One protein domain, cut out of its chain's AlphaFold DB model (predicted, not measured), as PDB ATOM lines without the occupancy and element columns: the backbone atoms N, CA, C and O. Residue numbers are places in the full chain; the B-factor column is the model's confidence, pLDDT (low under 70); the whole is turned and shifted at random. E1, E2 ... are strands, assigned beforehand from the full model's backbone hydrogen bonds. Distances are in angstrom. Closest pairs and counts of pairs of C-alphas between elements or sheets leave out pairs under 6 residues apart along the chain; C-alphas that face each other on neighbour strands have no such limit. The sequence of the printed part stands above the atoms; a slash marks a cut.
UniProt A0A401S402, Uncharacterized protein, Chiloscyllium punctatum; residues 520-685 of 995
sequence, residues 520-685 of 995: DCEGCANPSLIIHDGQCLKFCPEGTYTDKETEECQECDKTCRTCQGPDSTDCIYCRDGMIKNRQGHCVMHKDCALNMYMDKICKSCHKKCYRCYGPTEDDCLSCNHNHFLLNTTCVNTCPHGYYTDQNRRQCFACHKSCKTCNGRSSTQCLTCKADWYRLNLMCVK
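What this domain is: This is residues 520 to 685 of the 995 residues of an uncharacterized protein of Chiloscyllium punctatum (UniProt A0A401S402). A string of small two-stranded hairpins is doubled back into a long U: E1 to E7 make one row, E8 to E19 make the other, longer row, and residues 575 to 595 make the turn. The rows run side by side, with the named strands of one apart from those of the other. The printed part has 166 residues with no named helix and 19 named strands, in order E1 to E19; nine two-stranded sheets are antiparallel, and E1 pairs with no named strand. The class is all strand, though named strands hold 68 of the 166 residues. The whole is only just compact, close to loose, with a radius of gyration of the C-alphas of 18.1 A, and only just flat, spanning 56 by 37 by 21 A.

How they stand to each other: E1, residues 521 to 524, precedes the hairpin of E2, 530 to 532, and E3, 535 to 537, where N 530 and O 537 are 2.8 A apart. The closest C-alphas of E1 and E3 are those of Cys 524 and Cys 536, 5.7 A. Next come the hairpin of E4, 544 to 546, and E5, 553 to 555, with N 545 and O 554 at 2.7 A, and that of E6, 560 to 563, and E7, 571 to 574, with N 561 and O 573 at 2.8 A. The closest C-alphas of E4 and E6, Tyr 545 and Cys 563, are 6.0 A apart. The other row begins with the hairpins E8, 596 to 599, with E9, 601 to 604; E10, 609 to 612, with E11, 620 to 623; and E12, 628 to 630, with E13, 633 to 635. Their pairs include N 597 and O 603, N 610 and O 622, and N 628 and O 635, each 2.8 A. The hairpins E14, 642 to 645, with E15, 650 to 653; E16, 658 to 661, with E17, 669 to 672; and E18, 677 to 679, with E19, 682 to 684, follow; N 643 and O 652, N 659 and O 671, and N 677 and O 684 are each 2.8 A apart. The closest C-alphas of E12 and E15, Leu 629 and Gln 650, are 4.8 A apart.

Where its parts are: E1 begins at C-alpha 521 (19.346, -15.456, 32.025), E8 at C-alpha 596 (41.812, 15.648, 13.566), and E19 ends at C-alpha 684 (12.257, -3.148, 44.207). From first to last C-alpha, E8 measures 9.7 A, E9 and E14 9.9 A, and E15 10.0 A.

The domain as a whole: The C-alphas farthest apart, Ile 601 and Lys 685, are 55.8 A apart. The printed part has no cut, and E7 to E8 is the long link. Mean pLDDT of the printed part is 79.3; 15 residues are under 70, among them 588 to 592 and 645 to 648.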
ATOM      1  N   ASP A 520      16.446 -12.885  30.332       83.94
ATOM      2  CA  ASP A 520      16.345 -13.015  31.786       83.94
ATOM      3  C   ASP A 520      17.325 -14.086  32.329       83.94
ATOM      4  O   ASP A 520      17.165 -14.587  33.444       83.94
ATOM      5  N   CYS A 521      18.348 -14.493  31.555       84.44
ATOM      6  CA  CYS A 521      19.346 -15.456  32.025       84.44
ATOM      7  C   CYS A 521      20.333 -14.804  33.005       84.44
ATOM      8  O   CYS A 521      20.973 -13.798  32.700       84.44
ATOM      9  N   GLU A 522      20.570 -15.470  34.132       83.25
ATOM     10  CA  GLU A 522      21.682 -15.193  35.051       83.25
ATOM     11  C   GLU A 522      22.841 -16.187  34.870       83.25
ATOM     12  O   GLU A 522      23.980 -15.911  35.241       83.25
ATOM     13  N   GLY A 523      22.568 -17.345  34.266       83.12
ATOM     14  CA  GLY A 523      23.571 -18.341  33.910       83.12
ATOM     15  C   GLY A 523      23.125 -19.174  32.718       83.12
ATOM     16  O   GLY A 523      21.930 -19.398  32.528       83.12
ATOM     17  N   CYS A 524      24.077 -19.651  31.918       86.00
ATOM     18  CA  CYS A 524      23.791 -20.403  30.697       86.00
ATOM     19  C   CYS A 524      23.642 -21.905  30.957       86.00
ATOM     20  O   CYS A 524      24.322 -22.474  31.814       86.00
ATOM     21  N   ALA A 525      22.731 -22.551  30.229       85.19
ATOM     22  CA  ALA A 525      22.523 -23.998  30.279       85.19
ATOM     23  C   ALA A 525      23.704 -24.756  29.665       85.19
ATOM     24  O   ALA A 525      24.131 -25.785  30.187       85.19
ATOM     25  N   ASN A 526      24.265 -24.221  28.578       81.81
ATOM     26  CA  ASN A 526      25.468 -24.749  27.960       81.81
ATOM     27  C   ASN A 526      26.695 -23.945  28.433       81.81
ATOM     28  O   ASN A 526      26.774 -22.752  28.139       81.81
ATOM     29  N   PRO A 527      27.681 -24.579  29.096       76.44
ATOM     30  CA  PRO A 527      28.891 -23.900  29.570       76.44
ATOM     31  C   PRO A 527      29.805 -23.398  28.439       76.44
ATOM     32  O   PRO A 527      30.759 -22.682  28.699       76.44
ATOM     33  N   SER A 528      29.537 -23.760  27.179       77.88
ATOM     34  CA  SER A 528      30.235 -23.208  26.005       77.88
ATOM     35  C   SER A 528      29.644 -21.880  25.514       77.88
ATOM     36  O   SER A 528      30.149 -21.320  24.539       77.88
ATOM     37  N   LEU A 529      28.538 -21.418  26.108       79.25
ATOM     38  CA  LEU A 529      27.889 -20.152  25.779       79.25
ATOM     39  C   LEU A 529      28.269 -19.086  26.798       79.25
ATOM     40  O   LEU A 529      28.440 -19.363  27.981       79.25
ATOM     41  N   ILE A 530      28.368 -17.858  26.310       81.88
ATOM     42  CA  ILE A 530      28.830 -16.704  27.066       81.88
ATOM     43  C   ILE A 530      27.638 -15.804  27.368       81.88
ATOM     44  O   ILE A 530      26.840 -15.509  26.473       81.88
ATOM     45  N   ILE A 531      27.538 -15.333  28.610       80.19
ATOM     46  CA  ILE A 531      26.485 -14.406  29.015       80.19
ATOM     47  C   ILE A 531      26.791 -12.975  28.541       80.19
ATOM     48  O   ILE A 531      27.891 -12.445  28.726       80.19
ATOM     49  N   HIS A 532      25.811 -12.331  27.911       79.75
ATOM     50  CA  HIS A 532      25.878 -10.932  27.501       79.75
ATOM     51  C   HIS A 532      24.484 -10.299  27.527       79.75
ATOM     52  O   HIS A 532      23.579 -10.782  26.856       79.75
ATOM     53  N   ASP A 533      24.316  -9.219  28.302       75.88
ATOM     54  CA  ASP A 533      23.026  -8.518  28.473       75.88
ATOM     55  C   ASP A 533      21.857  -9.454  28.851       75.88
ATOM     56  O   ASP A 533      20.740  -9.297  28.371       75.88
ATOM     57  N   GLY A 534      22.124 -10.446  29.709       75.88
ATOM     58  CA  GLY A 534      21.115 -11.415  30.155       75.88
ATOM     59  C   GLY A 534      20.778 -12.503  29.130       75.88
ATOM     60  O   GLY A 534      19.921 -13.337  29.390       75.88
ATOM     61  N   GLN A 535      21.462 -12.545  27.979       83.12
ATOM     62  CA  GLN A 535      21.318 -13.586  26.957       83.12
ATOM     63  C   GLN A 535      22.554 -14.485  26.887       83.12
ATOM     64  O   GLN A 535      23.685 -14.029  27.063       83.12
ATOM     65  N   CYS A 536      22.351 -15.758  26.555       86.31
ATOM     66  CA  CYS A 536      23.429 -16.719  26.326       86.31
ATOM     67  C   CYS A 536      23.774 -16.805  24.837       86.31
ATOM     68  O   CYS A 536      22.955 -17.210  24.013       86.31
ATOM     69  N   LEU A 537      24.999 -16.414  24.480       83.50
ATOM     70  CA  LEU A 537      25.454 -16.291  23.097       83.50
ATOM     71  C   LEU A 537      26.652 -17.200  22.815       83.50
ATOM     72  O   LEU A 537      27.553 -17.363  23.632       83.50
ATOM     73  N   LYS A 538      26.704 -17.759  21.602       79.88
ATOM     74  CA  LYS A 538      27.817 -18.618  21.154       79.88
ATOM     75  C   LYS A 538      29.101 -17.841  20.867       79.88
ATOM     76  O   LYS A 538      30.198 -18.374  20.986       79.88
ATOM     77  N   PHE A 539      28.952 -16.592  20.445       79.88
ATOM     78  CA  PHE A 539      30.051 -15.676  20.185       79.88
ATOM     79  C   PHE A 539      29.652 -14.295  20.681       79.88
ATOM     80  O   PHE A 539      28.487 -13.909  20.571       79.88
ATOM     81  N   CYS A 540      30.628 -13.542  21.172       80.88
ATOM     82  CA  CYS A 540      30.409 -12.161  21.558       80.88
ATOM     83  C   CYS A 540      30.044 -11.301  20.329       80.88
ATOM     84  O   CYS A 540      30.675 -11.452  19.275       80.88
ATOM     85  N   PRO A 541      29.019 -10.431  20.422       78.38
ATOM     86  CA  PRO A 541      28.580  -9.591  19.309       78.38
ATOM     87  C   PRO A 541      29.658  -8.586  18.867       78.38
ATOM     88  O   PRO A 541      30.610  -8.297  19.598       78.38
ATOM     89  N   GLU A 542      29.526  -8.032  17.653       76.12
ATOM     90  CA  GLU A 542      30.471  -7.024  17.145       76.12
ATOM     91  C   GLU A 542      30.650  -5.870  18.151       76.12
ATOM     92  O   GLU A 542      29.691  -5.366  18.729       76.12
ATOM     93  N   GLY A 543      31.895  -5.434  18.354       75.31
ATOM     94  CA  GLY A 543      32.248  -4.444  19.373       75.31
ATOM     95  C   GLY A 543      32.541  -5.019  20.762       75.31
ATOM     96  O   GLY A 543      32.837  -4.237  21.662       75.31
ATOM     97  N   THR A 544      32.526  -6.344  20.931       83.19
ATOM     98  CA  THR A 544      32.926  -7.034  22.169       83.19
ATOM     99  C   THR A 544      33.921  -8.177  21.888       83.19
ATOM    100  O   THR A 544      34.049  -8.626  20.747       83.19
ATOM    101  N   TYR A 545      34.670  -8.615  22.903       84.81
ATOM    102  CA  TYR A 545      35.591  -9.753  22.881       84.81
ATOM    103  C   TYR A 545      35.346 -10.664  24.085       84.81
ATOM    104  O   TYR A 545      34.860 -10.223  25.125       84.81
ATOM    105  N   THR A 546      35.692 -11.942  23.942       81.69
ATOM    106  CA  THR A 546      35.635 -12.906  25.043       81.69
ATOM    107  C   THR A 546      36.835 -12.708  25.956       81.69
ATOM    108  O   THR A 546      37.982 -12.892  25.533       81.69
ATOM    109  N   ASP A 547      36.577 -12.343  27.204       78.50
ATOM    110  CA  ASP A 547      37.615 -12.252  28.216       78.50
ATOM    111  C   ASP A 547      37.991 -13.652  28.724       78.50
ATOM    112  O   ASP A 547      37.130 -14.464  29.054       78.50
ATOM    113  N   LYS A 548      39.292 -13.963  28.738       72.00
ATOM    114  CA  LYS A 548      39.785 -15.316  29.047       72.00
ATOM    115  C   LYS A 548      39.798 -15.646  30.541       72.00
ATOM    116  O   LYS A 548      39.994 -16.810  30.870       72.00
ATOM    117  N   GLU A 549      39.662 -14.654  31.420       70.81
ATOM    118  CA  GLU A 549      39.625 -14.869  32.873       70.81
ATOM    119  C   GLU A 549      38.190 -14.973  33.394       70.81
ATOM    120  O   GLU A 549      37.932 -15.749  34.308       70.81
ATOM    121  N   THR A 550      37.267 -14.204  32.815       68.62
ATOM    122  CA  THR A 550      35.867 -14.126  33.269       68.62
ATOM    123  C   THR A 550      34.890 -14.935  32.421       68.62
ATOM    124  O   THR A 550      33.760 -15.128  32.847       68.62
ATOM    125  N   GLU A 551      35.306 -15.411  31.239       68.44
ATOM    126  CA  GLU A 551      34.443 -16.087  30.253       68.44
ATOM    127  C   GLU A 551      33.192 -15.270  29.868       68.44
ATOM    128  O   GLU A 551      32.214 -15.814  29.370       68.44
ATOM    129  N   GLU A 552      33.241 -13.944  30.042       70.50
ATOM    130  CA  GLU A 552      32.176 -12.995  29.707       70.50
ATOM    131  C   GLU A 552      32.527 -12.152  28.469       70.50
ATOM    132  O   GLU A 552      33.697 -11.942  28.124       70.50
ATOM    133  N   CYS A 553      31.504 -11.610  27.800       80.25
ATOM    134  CA  CYS A 553      31.705 -10.663  26.705       80.25
ATOM    135  C   CYS A 553      32.015  -9.258  27.235       80.25
ATOM    136  O   CYS A 553      31.145  -8.578  27.788       80.25
ATOM    137  N   GLN A 554      33.240  -8.793  26.993       77.44
ATOM    138  CA  GLN A 554      33.736  -7.467  27.363       77.44
ATOM    139  C   GLN A 554      33.840  -6.550  26.138       77.44
ATOM    140  O   GLN A 554      34.100  -6.997  25.029       77.44
ATOM    141  N   GLU A 555      33.641  -5.243  26.305       78.81
ATOM    142  CA  GLU A 555      33.690  -4.296  25.178       78.81
ATOM    143  C   GLU A 555      35.099  -4.100  24.587       78.81
ATOM    144  O   GLU A 555      36.092  -3.995  25.308       78.81
ATOM    145  N   CYS A 556      35.162  -3.971  23.260       82.75
ATOM    146  CA  CYS A 556      36.344  -3.557  22.507       82.75
ATOM    147  C   CYS A 556      36.657  -2.063  22.669       82.75
ATOM    148  O   CYS A 556      35.774  -1.251  22.957       82.75
ATOM    149  N   ASP A 557      37.884  -1.649  22.318       82.19
ATOM    150  CA  ASP A 557      38.153  -0.234  22.045       82.19
ATOM    151  C   ASP A 557      37.204   0.291  20.952       82.19
ATOM    152  O   ASP A 557      36.953  -0.351  19.931       82.19
ATOM    153  N   LYS A 558      36.683   1.505  21.150       75.88
ATOM    154  CA  LYS A 558      35.632   2.118  20.316       75.88
ATOM    155  C   LYS A 558      36.011   2.316  18.858       75.88
ATOM    156  O   LYS A 558      35.143   2.606  18.035       75.88
ATOM    157  N   THR A 559      37.299   2.249  18.542       78.69
ATOM    158  CA  THR A 559      37.784   2.349  17.166       78.69
ATOM    159  C   THR A 559      37.822   0.999  16.454       78.69
ATOM    160  O   THR A 559      37.905   0.958  15.223       78.69
ATOM    161  N   CYS A 560      37.648  -0.094  17.199       83.62
ATOM    162  CA  CYS A 560      37.481  -1.437  16.676       83.62
ATOM    163  C   CYS A 560      36.009  -1.740  16.365       83.62
ATOM    164  O   CYS A 560      35.089  -1.427  17.128       83.62
ATOM    165  N   ARG A 561      35.793  -2.403  15.234       83.25
ATOM    166  CA  ARG A 561      34.567  -3.143  14.930       83.25
ATOM    167  C   ARG A 561      34.611  -4.538  15.551       83.25
ATOM    168  O   ARG A 561      33.622  -4.996  16.103       83.25
ATOM    169  N   THR A 562      35.778  -5.176  15.516       82.69
ATOM    170  CA  THR A 562      36.065  -6.429  16.224       82.69
ATOM    171  C   THR A 562      37.463  -6.360  16.827       82.69
ATOM    172  O   THR A 562      38.360  -5.733  16.252       82.69
ATOM    173  N   CYS A 563      37.667  -6.985  17.983       86.00
ATOM    174  CA  CYS A 563      38.937  -6.961  18.701       86.00
ATOM    175  C   CYS A 563      39.234  -8.320  19.345       86.00
ATOM    176  O   CYS A 563      38.337  -9.143  19.511       86.00
ATOM    177  N   GLN A 564      40.502  -8.550  19.689       86.12
ATOM    178  CA  GLN A 564      40.930  -9.718  20.475       86.12
ATOM    179  C   GLN A 564      41.195  -9.389  21.953       86.12
ATOM    180  O   GLN A 564      41.622 -10.262  22.705       86.12
ATOM    181  N   GLY A 565      41.023  -8.125  22.335       81.31
ATOM    182  CA  GLY A 565      41.403  -7.576  23.627       81.31
ATOM    183  C   GLY A 565      40.925  -6.128  23.770       81.31
ATOM    184  O   GLY A 565      40.419  -5.545  22.804       81.31
ATOM    185  N   PRO A 566      41.064  -5.541  24.967       79.25
ATOM    186  CA  PRO A 566      40.469  -4.251  25.299       79.25
ATOM    187  C   PRO A 566      41.198  -3.058  24.663       79.25
ATOM    188  O   PRO A 566      40.623  -1.972  24.567       79.25
ATOM    189  N   ASP A 567      42.452  -3.223  24.228       80.12
ATOM    190  CA  ASP A 567      43.277  -2.112  23.770       80.12
ATOM    191  C   ASP A 567      43.026  -1.740  22.302       80.12
ATOM    192  O   ASP A 567      42.778  -2.571  21.431       80.12
ATOM    193  N   SER A 568      43.195  -0.454  21.975       77.75
ATOM    194  CA  SER A 568      43.069   0.051  20.593       77.75
ATOM    195  C   SER A 568      44.047  -0.569  19.579       77.75
ATOM    196  O   SER A 568      43.883  -0.369  18.376       77.75
ATOM    197  N   THR A 569      45.075  -1.285  20.039       81.50
ATOM    198  CA  THR A 569      46.010  -2.063  19.208       81.50
ATOM    199  C   THR A 569      45.498  -3.463  18.882       81.50
ATOM    200  O   THR A 569      45.897  -4.042  17.866       81.50
ATOM    201  N   ASP A 570      44.581  -3.975  19.702       85.38
ATOM    202  CA  ASP A 570      43.990  -5.307  19.595       85.38
ATOM    203  C   ASP A 570      42.803  -5.343  18.624       85.38
ATOM    204  O   ASP A 570      42.166  -6.385  18.449       85.38
ATOM    205  N   CYS A 571      42.516  -4.226  17.943       86.06
ATOM    206  CA  CYS A 571      41.537  -4.182  16.864       86.06
ATOM    207  C   CYS A 571      41.930  -5.145  15.739       86.06
ATOM    208  O   CYS A 571      42.983  -4.995  15.102       86.06
ATOM    209  N   ILE A 572      41.041  -6.081  15.423       84.06
ATOM    210  CA  ILE A 572      41.155  -6.954  14.254       84.06
ATOM    211  C   ILE A 572      40.655  -6.186  13.026       84.06
ATOM    212  O   ILE A 572      41.408  -5.990  12.071       84.06
ATOM    213  N   TYR A 573      39.429  -5.662  13.096       83.81
ATOM    214  CA  TYR A 573      38.847  -4.779  12.085       83.81
ATOM    215  C   TYR A 573      38.474  -3.434  12.704       83.81
ATOM    216  O   TYR A 573      37.962  -3.374  13.822       83.81
ATOM    217  N   CYS A 574      38.726  -2.346  11.978       84.06
ATOM    218  CA  CYS A 574      38.329  -1.004  12.398       84.06
ATOM    219  C   CYS A 574      36.856  -0.737  12.061       84.06
ATOM    220  O   CYS A 574      36.328  -1.321  11.115       84.06
ATOM    221  N   ARG A 575      36.199   0.154  12.816       78.88
ATOM    222  CA  ARG A 575      34.846   0.630  12.473       78.88
ATOM    223  C   ARG A 575      34.831   1.332  11.115       78.88
ATOM    224  O   ARG A 575      35.852   1.856  10.662       78.88
ATOM    225  N   ASP A 576      33.669   1.325  10.471       74.44
ATOM    226  CA  ASP A 576      33.499   1.838   9.113       74.44
ATOM    227  C   ASP A 576      34.012   3.289   8.999       74.44
ATOM    228  O   ASP A 576      33.665   4.158   9.797       74.44
ATOM    229  N   GLY A 577      34.895   3.540   8.024       65.81
ATOM    230  CA  GLY A 577      35.562   4.837   7.835       65.81
ATOM    231  C   GLY A 577      36.920   5.004   8.535       65.81
ATOM    232  O   GLY A 577      37.536   6.060   8.396       65.81
ATOM    233  N   MET A 578      37.424   3.982   9.238       76.12
ATOM    234  CA  MET A 578      38.742   3.985   9.893       76.12
ATOM    235  C   MET A 578      39.720   2.975   9.276       76.12
ATOM    236  O   MET A 578      39.334   1.938   8.745       76.12
ATOM    237  N   ILE A 579      41.019   3.263   9.381       77.75
ATOM    238  CA  ILE A 579      42.125   2.470   8.838       77.75
ATOM    239  C   ILE A 579      43.164   2.226   9.941       77.75
ATOM    240  O   ILE A 579      43.531   3.136  10.685       77.75
ATOM    241  N   LYS A 580      43.673   0.994  10.036       78.25
ATOM    242  CA  LYS A 580      44.717   0.612  11.001       78.25
ATOM    243  C   LYS A 580      46.046   1.300  10.649       78.25
ATOM    244  O   LYS A 580      46.550   1.170   9.530       78.25
ATOM    245  N   ASN A 581      46.614   2.065  11.581       73.50
ATOM    246  CA  ASN A 581      47.911   2.721  11.414       73.50
ATOM    247  C   ASN A 581      49.073   1.716  11.576       73.50
ATOM    248  O   ASN A 581      48.871   0.546  11.892       73.50
ATOM    249  N   ARG A 582      50.322   2.171  11.385       73.38
ATOM    250  CA  ARG A 582      51.517   1.301  11.481       73.38
ATOM    251  C   ARG A 582      51.748   0.690  12.870       73.38
ATOM    252  O   ARG A 582      52.492  -0.273  12.976       73.38
ATOM    253  N   GLN A 583      51.157   1.272  13.906       75.88
ATOM    254  CA  GLN A 583      51.267   0.840  15.300       75.88
ATOM    255  C   GLN A 583      50.069  -0.018  15.733       75.88
ATOM    256  O   GLN A 583      50.012  -0.451  16.873       75.88
ATOM    257  N   GLY A 584      49.117  -0.280  14.832       74.81
ATOM    258  CA  GLY A 584      47.954  -1.113  15.105       74.81
ATOM    259  C   GLY A 584      46.705  -0.366  15.576       74.81
ATOM    260  O   GLY A 584      45.676  -1.004  15.746       74.81
ATOM    261  N   HIS A 585      46.739   0.961  15.711       77.88
ATOM    262  CA  HIS A 585      45.575   1.750  16.122       77.88
ATOM    263  C   HIS A 585      44.652   2.074  14.942       77.88
ATOM    264  O   HIS A 585      45.120   2.509  13.888       77.88
ATOM    265  N   CYS A 586      43.341   1.961  15.128       80.50
ATOM    266  CA  CYS A 586      42.352   2.376  14.131       80.50
ATOM    267  C   CYS A 586      42.180   3.905  14.109       80.50
ATOM    268  O   CYS A 586      41.755   4.505  15.093       80.50
ATOM    269  N   VAL A 587      42.521   4.564  12.997       75.75
ATOM    270  CA  VAL A 587      42.461   6.032  12.817       75.75
ATOM    271  C   VAL A 587      41.745   6.395  11.513       75.75
ATOM    272  O   VAL A 587      41.794   5.632  10.558       75.75
ATOM    273  N   MET A 588      41.102   7.564  11.423       63.53
ATOM    274  CA  MET A 588      40.336   7.963  10.222       63.53
ATOM    275  C   MET A 588      41.201   8.092   8.951       63.53
ATOM    276  O   MET A 588      40.734   7.843   7.846       63.53
ATOM    277  N   HIS A 589      42.475   8.475   9.087       67.31
ATOM    278  CA  HIS A 589      43.424   8.552   7.975       67.31
ATOM    279  C   HIS A 589      44.850   8.290   8.470       67.31
ATOM    280  O   HIS A 589      45.198   8.686   9.580       67.31
ATOM    281  N   LYS A 590      45.702   7.676   7.638       63.31
ATOM    282  CA  LYS A 590      47.086   7.304   7.997       63.31
ATOM    283  C   LYS A 590      47.970   8.503   8.383       63.31
ATOM    284  O   LYS A 590      48.912   8.329   9.151       63.31
ATOM    285  N   ASP A 591      47.630   9.685   7.861       66.44
ATOM    286  CA  ASP A 591      48.419  10.923   7.967       66.44
ATOM    287  C   ASP A 591      47.785  12.022   8.848       66.44
ATOM    288  O   ASP A 591      48.376  13.089   9.004       66.44
ATOM    289  N   CYS A 592      46.592  11.805   9.419       68.62
ATOM    290  CA  CYS A 592      45.997  12.762  10.360       68.62
ATOM    291  C   CYS A 592      46.295  12.341  11.805       68.62
ATOM    292  O   CYS A 592      46.241  11.160  12.149       68.62
ATOM    293  N   ALA A 593      46.590  13.319  12.664       70.56
ATOM    294  CA  ALA A 593      46.719  13.087  14.098       70.56
ATOM    295  C   ALA A 593      45.373  12.654  14.712       70.56
ATOM    296  O   ALA A 593      44.309  12.971  14.183       70.56
ATOM    297  N   LEU A 594      45.423  11.959  15.853       67.50
ATOM    298  CA  LEU A 594      44.256  11.385  16.546       67.50
ATOM    299  C   LEU A 594      43.135  12.403  16.850       67.50
ATOM    300  O   LEU A 594      41.976  12.011  16.930       67.50
ATOM    301  N   ASN A 595      43.467  13.694  16.963       73.06
ATOM    302  CA  ASN A 595      42.555  14.807  17.251       73.06
ATOM    303  C   ASN A 595      42.079  15.596  16.019       73.06
ATOM    304  O   ASN A 595      41.601  16.730  16.150       73.06
ATOM    305  N   MET A 596      42.222  15.029  14.824       80.31
ATOM    306  CA  MET A 596      41.812  15.648  13.566       80.31
ATOM    307  C   MET A 596      40.942  14.690  12.743       80.31
ATOM    308  O   MET A 596      41.165  13.482  12.744       80.31
ATOM    309  N   TYR A 597      39.983  15.242  12.000       76.00
ATOM    310  CA  TYR A 597      39.171  14.526  11.015       76.00
ATOM    311  C   TYR A 597      39.498  15.022   9.599       76.00
ATOM    312  O   TYR A 597      40.061  16.105   9.413       76.00
ATOM    313  N   MET A 598      39.179  14.226   8.581       67.38
ATOM    314  CA  MET A 598      39.509  14.541   7.191       67.38
ATOM    315  C   MET A 598      38.288  15.079   6.435       67.38
ATOM    316  O   MET A 598      37.352  14.342   6.155       67.38
ATOM    317  N   ASP A 599      38.348  16.349   6.031       67.19
ATOM    318  CA  ASP A 599      37.426  16.973   5.068       67.19
ATOM    319  C   ASP A 599      38.263  17.591   3.939       67.19
ATOM    320  O   ASP A 599      38.564  18.789   3.926       67.19
ATOM    321  N   LYS A 600      38.766  16.706   3.060       73.06
ATOM    322  CA  LYS A 600      39.792  16.929   2.009       73.06
ATOM    323  C   LYS A 600      41.193  17.324   2.512       73.06
ATOM    324  O   LYS A 600      42.171  17.075   1.817       73.06
ATOM    325  N   ILE A 601      41.296  17.907   3.705       77.31
ATOM    326  CA  ILE A 601      42.523  18.265   4.439       77.31
ATOM    327  C   ILE A 601      42.258  17.956   5.927       77.31
ATOM    328  O   ILE A 601      41.104  18.047   6.356       77.31
ATOM    329  N   CYS A 602      43.270  17.582   6.723       80.31
ATOM    330  CA  CYS A 602      43.076  17.322   8.158       80.31
ATOM    331  C   CYS A 602      42.619  18.608   8.874       80.31
ATOM    332  O   CYS A 602      43.344  19.606   8.898       80.31
ATOM    333  N   LYS A 603      41.429  18.586   9.473       81.12
ATOM    334  CA  LYS A 603      40.863  19.667  10.288       81.12
ATOM    335  C   LYS A 603      40.715  19.191  11.727       81.12
ATOM    336  O   LYS A 603      40.463  18.018  11.977       81.12
ATOM    337  N   SER A 604      40.896  20.090  12.686       81.88
ATOM    338  CA  SER A 604      40.773  19.761  14.108       81.88
ATOM    339  C   SER A 604      39.349  19.343  14.471       81.88
ATOM    340  O   SER A 604      38.392  19.960  14.002       81.88
ATOM    341  N   CYS A 605      39.225  18.351  15.350       84.62
ATOM    342  CA  CYS A 605      37.954  17.972  15.959       84.62
ATOM    343  C   CYS A 605      37.298  19.127  16.722       84.62
ATOM    344  O   CYS A 605      37.958  20.099  17.110       84.62
ATOM    345  N   HIS A 606      35.998  18.993  16.994       85.69
ATOM    346  CA  HIS A 606      35.331  19.872  17.942       85.69
ATOM    347  C   HIS A 606      36.075  19.865  19.287       85.69
ATOM    348  O   HIS A 606      36.516  18.819  19.757       85.69
ATOM    349  N   LYS A 607      36.186  21.024  19.948       84.94
ATOM    350  CA  LYS A 607      36.986  21.222  21.178       84.94
ATOM    351  C   LYS A 607      36.659  20.267  22.341       84.94
ATOM    352  O   LYS A 607      37.471  20.123  23.253       84.94
ATOM    353  N   LYS A 608      35.473  19.648  22.336       83.62
ATOM    354  CA  LYS A 608      35.040  18.655  23.339       83.62
ATOM    355  C   LYS A 608      35.550  17.235  23.030       83.62
ATOM    356  O   LYS A 608      35.745  16.451  23.959       83.62
ATOM    357  N   CYS A 609      35.817  16.914  21.762       83.38
ATOM    358  CA  CYS A 609      36.309  15.605  21.339       83.38
ATOM    359  C   CYS A 609      37.850  15.563  21.344       83.38
ATOM    360  O   CYS A 609      38.506  16.478  20.844       83.38
ATOM    361  N   TYR A 610      38.428  14.468  21.837       82.81
ATOM    362  CA  TYR A 610      39.841  14.133  21.626       82.81
ATOM    363  C   TYR A 610      40.050  13.356  20.321       82.81
ATOM    364  O   TYR A 610      41.069  13.539  19.669       82.81
ATOM    365  N   ARG A 611      39.080  12.523  19.917       79.25
ATOM    366  CA  ARG A 611      39.015  11.838  18.611       79.25
ATOM    367  C   ARG A 611      37.616  12.042  18.033       79.25
ATOM    368  O   ARG A 611      36.657  12.014  18.801       79.25
ATOM    369  N   CYS A 612      37.472  12.231  16.726       82.06
ATOM    370  CA  CYS A 612      36.178  12.480  16.079       82.06
ATOM    371  C   CYS A 612      36.138  11.935  14.644       82.06
ATOM    372  O   CYS A 612      37.188  11.724  14.034       82.06
ATOM    373  N   TYR A 613      34.936  11.737  14.104       75.75
ATOM    374  CA  TYR A 613      34.717  11.431  12.685       75.75
ATOM    375  C   TYR A 613      34.187  12.633  11.883       75.75
ATOM    376  O   TYR A 613      34.141  12.576  10.656       75.75
ATOM    377  N   GLY A 614      33.855  13.739  12.553       80.06
ATOM    378  CA  GLY A 614      33.285  14.936  11.941       80.06
ATOM    379  C   GLY A 614      33.506  16.208  12.772       80.06
ATOM    380  O   GLY A 614      34.096  16.163  13.857       80.06
ATOM    381  N   PRO A 615      33.098  17.374  12.242       79.75
ATOM    382  CA  PRO A 615      33.330  18.673  12.873       79.75
ATOM    383  C   PRO A 615      32.447  18.975  14.082       79.75
ATOM    384  O   PRO A 615      32.747  19.932  14.800       79.75
ATOM    385  N   THR A 616      31.322  18.281  14.246       81.00
ATOM    386  CA  THR A 616      30.263  18.702  15.171       81.00
ATOM    387  C   THR A 616      30.475  18.151  16.583       81.00
ATOM    388  O   THR A 616      31.366  17.338  16.828       81.00
ATOM    389  N   GLU A 617      29.681  18.634  17.546       81.94
ATOM    390  CA  GLU A 617      29.739  18.144  18.933       81.94
ATOM    391  C   GLU A 617      29.246  16.688  19.079       81.94
ATOM    392  O   GLU A 617      29.568  16.046  20.081       81.94
ATOM    393  N   ASP A 618      28.525  16.174  18.073       80.75
ATOM    394  CA  ASP A 618      27.915  14.839  18.045       80.75
ATOM    395  C   ASP A 618      28.738  13.811  17.250       80.75
ATOM    396  O   ASP A 618      28.349  12.646  17.144       80.75
ATOM    397  N   ASP A 619      29.894  14.225  16.722       83.19
ATOM    398  CA  ASP A 619      30.777  13.380  15.914       83.19
ATOM    399  C   ASP A 619      31.997  12.853  16.697       83.19
ATOM    400  O   ASP A 619      33.041  12.526  16.121       83.19
ATOM    401  N   CYS A 620      31.925  12.813  18.027       83.62
ATOM    402  CA  CYS A 620      33.037  12.404  18.875       83.62
ATOM    403  C   CYS A 620      33.171  10.871  18.961       83.62
ATOM    404  O   CYS A 620      32.203  10.131  19.103       83.62
ATOM    405  N   LEU A 621      34.415  10.397  18.960       77.19
ATOM    406  CA  LEU A 621      34.809   8.998  19.188       77.19
ATOM    407  C   LEU A 621      35.450   8.805  20.566       77.19
ATOM    408  O   LEU A 621      35.357   7.741  21.171       77.19
ATOM    409  N   SER A 622      36.125   9.838  21.068       76.88
ATOM    410  CA  SER A 622      36.591   9.925  22.448       76.88
ATOM    411  C   SER A 622      36.680  11.383  22.874       76.88
ATOM    412  O   SER A 622      36.701  12.294  22.041       76.88
ATOM    413  N   CYS A 623      36.732  11.612  24.179       83.62
ATOM    414  CA  CYS A 623      36.568  12.931  24.762       83.62
ATOM    415  C   CYS A 623      37.867  13.461  25.375       83.62
ATOM    416  O   CYS A 623      38.704  12.686  25.840       83.62
ATOM    417  N   ASN A 624      38.043  14.786  25.360       80.94
ATOM    418  CA  ASN A 624      39.161  15.439  26.052       80.94
ATOM    419  C   ASN A 624      39.068  15.197  27.569       80.94
ATOM    420  O   ASN A 624      37.978  14.937  28.065       80.94
ATOM    421  N   HIS A 625      40.186  15.323  28.301       74.00
ATOM    422  CA  HIS A 625      40.378  14.866  29.696       74.00
ATOM    423  C   HIS A 625      39.287  15.221  30.737       74.00
ATOM    424  O   HIS A 625      39.262  14.598  31.792       74.00
ATOM    425  N   ASN A 626      38.371  16.145  30.434       76.25
ATOM    426  CA  ASN A 626      37.290  16.592  31.320       76.25
ATOM    427  C   ASN A 626      35.871  16.178  30.864       76.25
ATOM    428  O   ASN A 626      34.898  16.715  31.383       76.25
ATOM    429  N   HIS A 627      35.732  15.307  29.859       82.56
ATOM    430  CA  HIS A 627      34.440  14.935  29.264       82.56
ATOM    431  C   HIS A 627      34.316  13.403  29.124       82.56
ATOM    432  O   HIS A 627      35.315  12.708  28.930       82.56
ATOM    433  N   PHE A 628      33.088  12.888  29.182       84.75
ATOM    434  CA  PHE A 628      32.725  11.474  29.054       84.75
ATOM    435  C   PHE A 628      32.005  11.228  27.732       84.75
ATOM    436  O   PHE A 628      31.201  12.053  27.295       84.75
ATOM    437  N   LEU A 629      32.280  10.089  27.094       81.56
ATOM    438  CA  LEU A 629      31.590   9.736  25.856       81.56
ATOM    439  C   LEU A 629      30.249   9.062  26.164       81.56
ATOM    440  O   LEU A 629      30.226   8.014  26.813       81.56
ATOM    441  N   LEU A 630      29.172   9.632  25.635       81.75
ATOM    442  CA  LEU A 630      27.841   9.039  25.569       81.75
ATOM    443  C   LEU A 630      27.464   8.874  24.094       81.75
ATOM    444  O   LEU A 630      27.274   9.867  23.388       81.75
ATOM    445  N   ASN A 631      27.360   7.630  23.623       79.81
ATOM    446  CA  ASN A 631      27.208   7.296  22.204       79.81
ATOM    447  C   ASN A 631      28.303   7.967  21.352       79.81
ATOM    448  O   ASN A 631      29.453   7.534  21.390       79.81
ATOM    449  N   THR A 632      27.971   9.041  20.632       78.81
ATOM    450  CA  THR A 632      28.901   9.828  19.801       78.81
ATOM    451  C   THR A 632      29.109  11.260  20.312       78.81
ATOM    452  O   THR A 632      29.757  12.076  19.665       78.81
ATOM    453  N   THR A 633      28.592  11.589  21.496       84.62
ATOM    454  CA  THR A 633      28.639  12.938  22.080       84.62
ATOM    455  C   THR A 633      29.544  12.981  23.301       84.62
ATOM    456  O   THR A 633      29.543  12.067  24.127       84.62
ATOM    457  N   CYS A 634      30.317  14.057  23.442       87.56
ATOM    458  CA  CYS A 634      31.110  14.295  24.645       87.56
ATOM    459  C   CYS A 634      30.348  15.183  25.624       87.56
ATOM    460  O   CYS A 634      30.176  16.383  25.394       87.56
ATOM    461  N   VAL A 635      29.938  14.588  26.741       84.75
ATOM    462  CA  VAL A 635      29.200  15.250  27.818       84.75
ATOM    463  C   VAL A 635      30.110  15.500  29.016       84.75
ATOM    464  O   VAL A 635      31.045  14.749  29.272       84.75
ATOM    465  N   ASN A 636      29.853  16.563  29.774       83.00
ATOM    466  CA  ASN A 636      30.637  16.852  30.983       83.00
ATOM    467  C   ASN A 636      30.323  15.861  32.116       83.00
ATOM    468  O   ASN A 636      31.192  15.547  32.920       83.00
ATOM    469  N   THR A 637      29.084  15.368  32.165       82.31
ATOM    470  CA  THR A 637      28.573  14.395  33.137       82.31
ATOM    471  C   THR A 637      27.609  13.447  32.429       82.31
ATOM    472  O   THR A 637      26.840  13.886  31.572       82.31
ATOM    473  N   CYS A 638      27.645  12.153  32.761       84.12
ATOM    474  CA  CYS A 638      26.717  11.184  32.177       84.12
ATOM    475  C   CYS A 638      25.267  11.500  32.582       84.12
ATOM    476  O   CYS A 638      25.028  11.852  33.742       84.12
ATOM    477  N   PRO A 639      24.302  11.410  31.650       84.56
ATOM    478  CA  PRO A 639      22.900  11.650  31.958       84.56
ATOM    479  C   PRO A 639      22.310  10.521  32.810       84.56
ATOM    480  O   PRO A 639      22.870   9.429  32.910       84.56
ATOM    481  N   HIS A 640      21.135  10.779  33.390       79.75
ATOM    482  CA  HIS A 640      20.360   9.758  34.092       79.75
ATOM    483  C   HIS A 640      20.134   8.524  33.197       79.75
ATOM    484  O   HIS A 640      19.891   8.650  31.999       79.75
ATOM    485  N   GLY A 641      20.225   7.339  33.791       79.38
ATOM    486  CA  GLY A 641      20.198   6.043  33.117       79.38
ATOM    487  C   GLY A 641      21.582   5.496  32.779       79.38
ATOM    488  O   GLY A 641      21.663   4.361  32.324       79.38
ATOM    489  N   TYR A 642      22.651   6.265  33.027       83.44
ATOM    490  CA  TYR A 642      24.025   5.850  32.770       83.44
ATOM    491  C   TYR A 642      24.957   6.158  33.954       83.44
ATOM    492  O   TYR A 642      24.790   7.177  34.626       83.44
ATOM    493  N   TYR A 643      25.962   5.312  34.187       85.00
ATOM    494  CA  TYR A 643      27.025   5.528  35.173       85.00
ATOM    495  C   TYR A 643      28.394   5.701  34.518       85.00
ATOM    496  O   TYR A 643      28.617   5.314  33.372       85.00
ATOM    497  N   THR A 644      29.317   6.313  35.261       82.06
ATOM    498  CA  THR A 644      30.704   6.510  34.834       82.06
ATOM    499  C   THR A 644      31.596   5.421  35.406       82.06
ATOM    500  O   THR A 644      31.681   5.284  36.626       82.06
ATOM    501  N   ASP A 645      32.355   4.752  34.550       67.94
ATOM    502  CA  ASP A 645      33.550   4.027  34.977       67.94
ATOM    503  C   ASP A 645      34.767   4.968  34.887       67.94
ATOM    504  O   ASP A 645      35.066   5.525  33.820       67.94
ATOM    505  N   GLN A 646      35.463   5.168  36.013       60.62
ATOM    506  CA  GLN A 646      36.638   6.044  36.095       60.62
ATOM    507  C   GLN A 646      37.799   5.563  35.209       60.62
ATOM    508  O   GLN A 646      38.582   6.392  34.741       60.62
ATOM    509  N   ASN A 647      37.874   4.263  34.906       62.69
ATOM    510  CA  ASN A 647      38.933   3.690  34.079       62.69
ATOM    511  C   ASN A 647      38.682   3.907  32.578       62.69
ATOM    512  O   ASN A 647      39.614   4.203  31.831       62.69
ATOM    513  N   ARG A 648      37.420   3.821  32.126       65.69
ATOM    514  CA  ARG A 648      37.058   3.826  30.691       65.69
ATOM    515  C   ARG A 648      36.526   5.171  30.160       65.69
ATOM    516  O   ARG A 648      36.364   5.323  28.948       65.69
ATOM    517  N   ARG A 649      36.290   6.174  31.025       74.19
ATOM    518  CA  ARG A 649      35.798   7.536  30.669       74.19
ATOM    519  C   ARG A 649      34.613   7.521  29.685       74.19
ATOM    520  O   ARG A 649      34.558   8.273  28.706       74.19
ATOM    521  N   GLN A 650      33.653   6.647  29.956       80.69
ATOM    522  CA  GLN A 650      32.460   6.411  29.145       80.69
ATOM    523  C   GLN A 650      31.238   6.263  30.047       80.69
ATOM    524  O   GLN A 650      31.365   5.866  31.205       80.69
ATOM    525  N   CYS A 651      30.077   6.600  29.496       85.31
ATOM    526  CA  CYS A 651      28.785   6.382  30.127       85.31
ATOM    527  C   CYS A 651      28.257   4.982  29.773       85.31
ATOM    528  O   CYS A 651      28.033   4.709  28.595       85.31
ATOM    529  N   PHE A 652      28.037   4.125  30.771       80.38
ATOM    530  CA  PHE A 652      27.457   2.782  30.617       80.38
ATOM    531  C   PHE A 652      26.027   2.744  31.136       80.38
ATOM    532  O   PHE A 652      25.728   3.428  32.111       80.38
ATOM    533  N   ALA A 653      25.151   1.971  30.494       78.44
ATOM    534  CA  ALA A 653      23.751   1.891  30.891       78.44
ATOM    535  C   ALA A 653      23.590   1.258  32.285       78.44
ATOM    536  O   ALA A 653      24.288   0.313  32.652       78.44
ATOM    537  N   CYS A 654      22.656   1.798  33.062       82.50
ATOM    538  CA  CYS A 654      22.231   1.232  34.335       82.50
ATOM    539  C   CYS A 654      21.333   0.005  34.144       82.50
ATOM    540  O   CYS A 654      20.670  -0.131  33.114       82.50
ATOM    541  N   HIS A 655      21.221  -0.819  35.190       82.06
ATOM    542  CA  HIS A 655      20.223  -1.885  35.272       82.06
ATOM    543  C   HIS A 655      18.799  -1.391  34.945       82.06
ATOM    544  O   HIS A 655      18.436  -0.245  35.250       82.06
ATOM    545  N   LYS A 656      17.954  -2.266  34.373       81.94
ATOM    546  CA  LYS A 656      16.611  -1.918  33.870       81.94
ATOM    547  C   LYS A 656      15.692  -1.295  34.924       81.94
ATOM    548  O   LYS A 656      14.865  -0.463  34.556       81.94
ATOM    549  N   SER A 657      15.875  -1.596  36.209       79.81
ATOM    550  CA  SER A 657      15.096  -1.012  37.314       79.81
ATOM    551  C   SER A 657      15.580   0.373  37.787       79.81
ATOM    552  O   SER A 657      14.903   1.033  38.580       79.81
ATOM    553  N   CYS A 658      16.717   0.864  37.286       83.31
ATOM    554  CA  CYS A 658      17.437   1.991  37.881       83.31
ATOM    555  C   CYS A 658      17.433   3.235  36.988       83.31
ATOM    556  O   CYS A 658      17.644   3.174  35.776       83.31
ATOM    557  N   LYS A 659      17.171   4.393  37.598       85.62
ATOM    558  CA  LYS A 659      17.204   5.717  36.961       85.62
ATOM    559  C   LYS A 659      18.583   6.358  37.067       85.62
ATOM    560  O   LYS A 659      18.986   7.075  36.161       85.62
ATOM    561  N   THR A 660      19.329   6.105  38.135       86.62
ATOM    562  CA  THR A 660      20.773   6.374  38.210       86.62
ATOM    563  C   THR A 660      21.450   5.240  38.954       86.62
ATOM    564  O   THR A 660      20.834   4.593  39.799       86.62
ATOM    565  N   CYS A 661      22.718   4.999  38.661       86.62
ATOM    566  CA  CYS A 661      23.480   3.899  39.231       86.62
ATOM    567  C   CYS A 661      24.957   4.288  39.354       86.62
ATOM    568  O   CYS A 661      25.392   5.289  38.783       86.62
ATOM    569  N   ASN A 662      25.712   3.518  40.130       85.19
ATOM    570  CA  ASN A 662      27.174   3.567  40.171       85.19
ATOM    571  C   ASN A 662      27.815   2.315  39.541       85.19
ATOM    572  O   ASN A 662      29.038   2.203  39.541       85.19
ATOM    573  N   GLY A 663      27.000   1.411  38.991       80.19
ATOM    574  CA  GLY A 663      27.414   0.175  38.340       80.19
ATOM    575  C   GLY A 663      26.262  -0.490  37.578       80.19
ATOM    576  O   GLY A 663      25.133   0.006  37.594       80.19
ATOM    577  N   ARG A 664      26.549  -1.600  36.888       76.25
ATOM    578  CA  ARG A 664      25.592  -2.305  36.012       76.25
ATOM    579  C   ARG A 664      24.596  -3.178  36.780       76.25
ATOM    580  O   ARG A 664      23.511  -3.430  36.269       76.25
ATOM    581  N   SER A 665      24.957  -3.630  37.980       73.44
ATOM    582  CA  SER A 665      24.141  -4.549  38.780       73.44
ATOM    583  C   SER A 665      22.854  -3.899  39.299       73.44
ATOM    584  O   SER A 665      22.816  -2.702  39.602       73.44
ATOM    585  N   SER A 666      21.817  -4.716  39.505       73.62
ATOM    586  CA  SER A 666      20.594  -4.349  40.226       73.62
ATOM    587  C   SER A 666      20.862  -3.898  41.672       73.62
ATOM    588  O   SER A 666      20.039  -3.180  42.234       73.62
ATOM    589  N   THR A 667      22.024  -4.247  42.243       74.50
ATOM    590  CA  THR A 667      22.530  -3.850  43.574       74.50
ATOM    591  C   THR A 667      23.402  -2.599  43.582       74.50
ATOM    592  O   THR A 667      23.980  -2.258  44.612       74.50
ATOM    593  N   GLN A 668      23.535  -1.913  42.450       79.50
ATOM    594  CA  GLN A 668      24.407  -0.745  42.284       79.50
ATOM    595  C   GLN A 668      23.608   0.507  41.906       79.50
ATOM    596  O   GLN A 668      24.064   1.392  41.177       79.50
ATOM    597  N   CYS A 669      22.375   0.594  42.396       84.25
ATOM    598  CA  CYS A 669      21.438   1.626  41.997       84.25
ATOM    599  C   CYS A 669      21.413   2.791  42.982       84.25
ATOM    600  O   CYS A 669      21.245   2.636  44.190       84.25
ATOM    601  N   LEU A 670      21.573   3.996  42.433       83.69
ATOM    602  CA  LEU A 670      21.550   5.250  43.175       83.69
ATOM    603  C   LEU A 670      20.142   5.848  43.204       83.69
ATOM    604  O   LEU A 670      19.750   6.401  44.220       83.69
ATOM    605  N   THR A 671      19.357   5.739  42.132       84.56
ATOM    606  CA  THR A 671      17.927   6.103  42.118       84.56
ATOM    607  C   THR A 671      17.153   5.140  41.227       84.56
ATOM    608  O   THR A 671      17.722   4.579  40.288       84.56
ATOM    609  N   CYS A 672      15.864   4.956  41.496       86.88
ATOM    610  CA  CYS A 672      15.011   4.000  40.787       86.88
ATOM    611  C   CYS A 672      14.146   4.670  39.714       86.88
ATOM    612  O   CYS A 672      13.924   5.886  39.742       86.88
ATOM    613  N   LYS A 673      13.716   3.889  38.712       83.50
ATOM    614  CA  LYS A 673      12.739   4.345  37.708       83.50
ATOM    615  C   LYS A 673      11.360   4.543  38.356       83.50
ATOM    616  O   LYS A 673      11.143   4.118  39.483       83.50
ATOM    617  N   ALA A 674      10.453   5.229  37.655       79.75
ATOM    618  CA  ALA A 674       9.085   5.435  38.139       79.75
ATOM    619  C   ALA A 674       8.433   4.087  38.504       79.75
ATOM    620  O   ALA A 674       8.678   3.100  37.814       79.75
ATOM    621  N   ASP A 675       7.667   4.066  39.597       76.56
ATOM    622  CA  ASP A 675       7.013   2.882  40.187       76.56
ATOM    623  C   ASP A 675       7.954   1.831  40.811       76.56
ATOM    624  O   ASP A 675       7.527   0.732  41.162       76.56
ATOM    625  N   TRP A 676       9.238   2.166  40.984       83.19
ATOM    626  CA  TRP A 676      10.216   1.350  41.704       83.19
ATOM    627  C   TRP A 676      10.811   2.135  42.871       83.19
ATOM    628  O   TRP A 676      11.116   3.324  42.749       83.19
ATOM    629  N   TYR A 677      11.041   1.448  43.985       85.25
ATOM    630  CA  TYR A 677      11.500   2.044  45.233       85.25
ATOM    631  C   TYR A 677      12.875   1.520  45.606       85.25
ATOM    632  O   TYR A 677      13.167   0.327  45.503       85.25
ATOM    633  N   ARG A 678      13.749   2.427  46.039       84.38
ATOM    634  CA  ARG A 678      15.111   2.068  46.423       84.38
ATOM    635  C   ARG A 678      15.118   1.451  47.816       84.38
ATOM    636  O   ARG A 678      14.857   2.147  48.793       84.38
ATOM    637  N   LEU A 679      15.499   0.186  47.921       82.06
ATOM    638  CA  LEU A 679      15.828  -0.477  49.176       82.06
ATOM    639  C   LEU A 679      17.348  -0.668  49.236       82.06
ATOM    640  O   LEU A 679      17.916  -1.504  48.533       82.06
ATOM    641  N   ASN A 680      18.023   0.137  50.060       80.94
ATOM    642  CA  ASN A 680      19.487   0.251  50.090       80.94
ATOM    643  C   ASN A 680      20.069   0.640  48.716       80.94
ATOM    644  O   ASN A 680      19.915   1.789  48.303       80.94
ATOM    645  N   LEU A 681      20.725  -0.295  48.022       78.19
ATOM    646  CA  LEU A 681      21.278  -0.109  46.676       78.19
ATOM    647  C   LEU A 681      20.514  -0.902  45.597       78.19
ATOM    648  O   LEU A 681      20.956  -0.947  44.452       78.19
ATOM    649  N   MET A 682      19.376  -1.511  45.951       78.94
ATOM    650  CA  MET A 682      18.491  -2.217  45.021       78.94
ATOM    651  C   MET A 682      17.223  -1.426  44.733       78.94
ATOM    652  O   MET A 682      16.725  -0.703  45.590       78.94
ATOM    653  N   CYS A 683      16.675  -1.598  43.535       85.06
ATOM    654  CA  CYS A 683      15.350  -1.095  43.186       85.06
ATOM    655  C   CYS A 683      14.350  -2.249  43.200       85.06
ATOM    656  O   CYS A 683      14.520  -3.211  42.451       85.06
ATOM    657  N   VAL A 684      13.306  -2.135  44.018       82.44
ATOM    658  CA  VAL A 684      12.257  -3.148  44.207       82.44
ATOM    659  C   VAL A 684      10.876  -2.556  43.923       82.44
ATOM    660  O   VAL A 684      10.661  -1.358  44.102       82.44
ATOM    661  N   LYS A 685       9.923  -3.389  43.486       79.69
ATOM    662  CA  LYS A 685       8.520  -2.965  43.308       79.69
ATOM    663  C   LYS A 685       7.751  -2.896  44.632       79.69
ATOM    664  O   LYS A 685       6.856  -2.072  44.772       79.69
TER     665      LYS A 685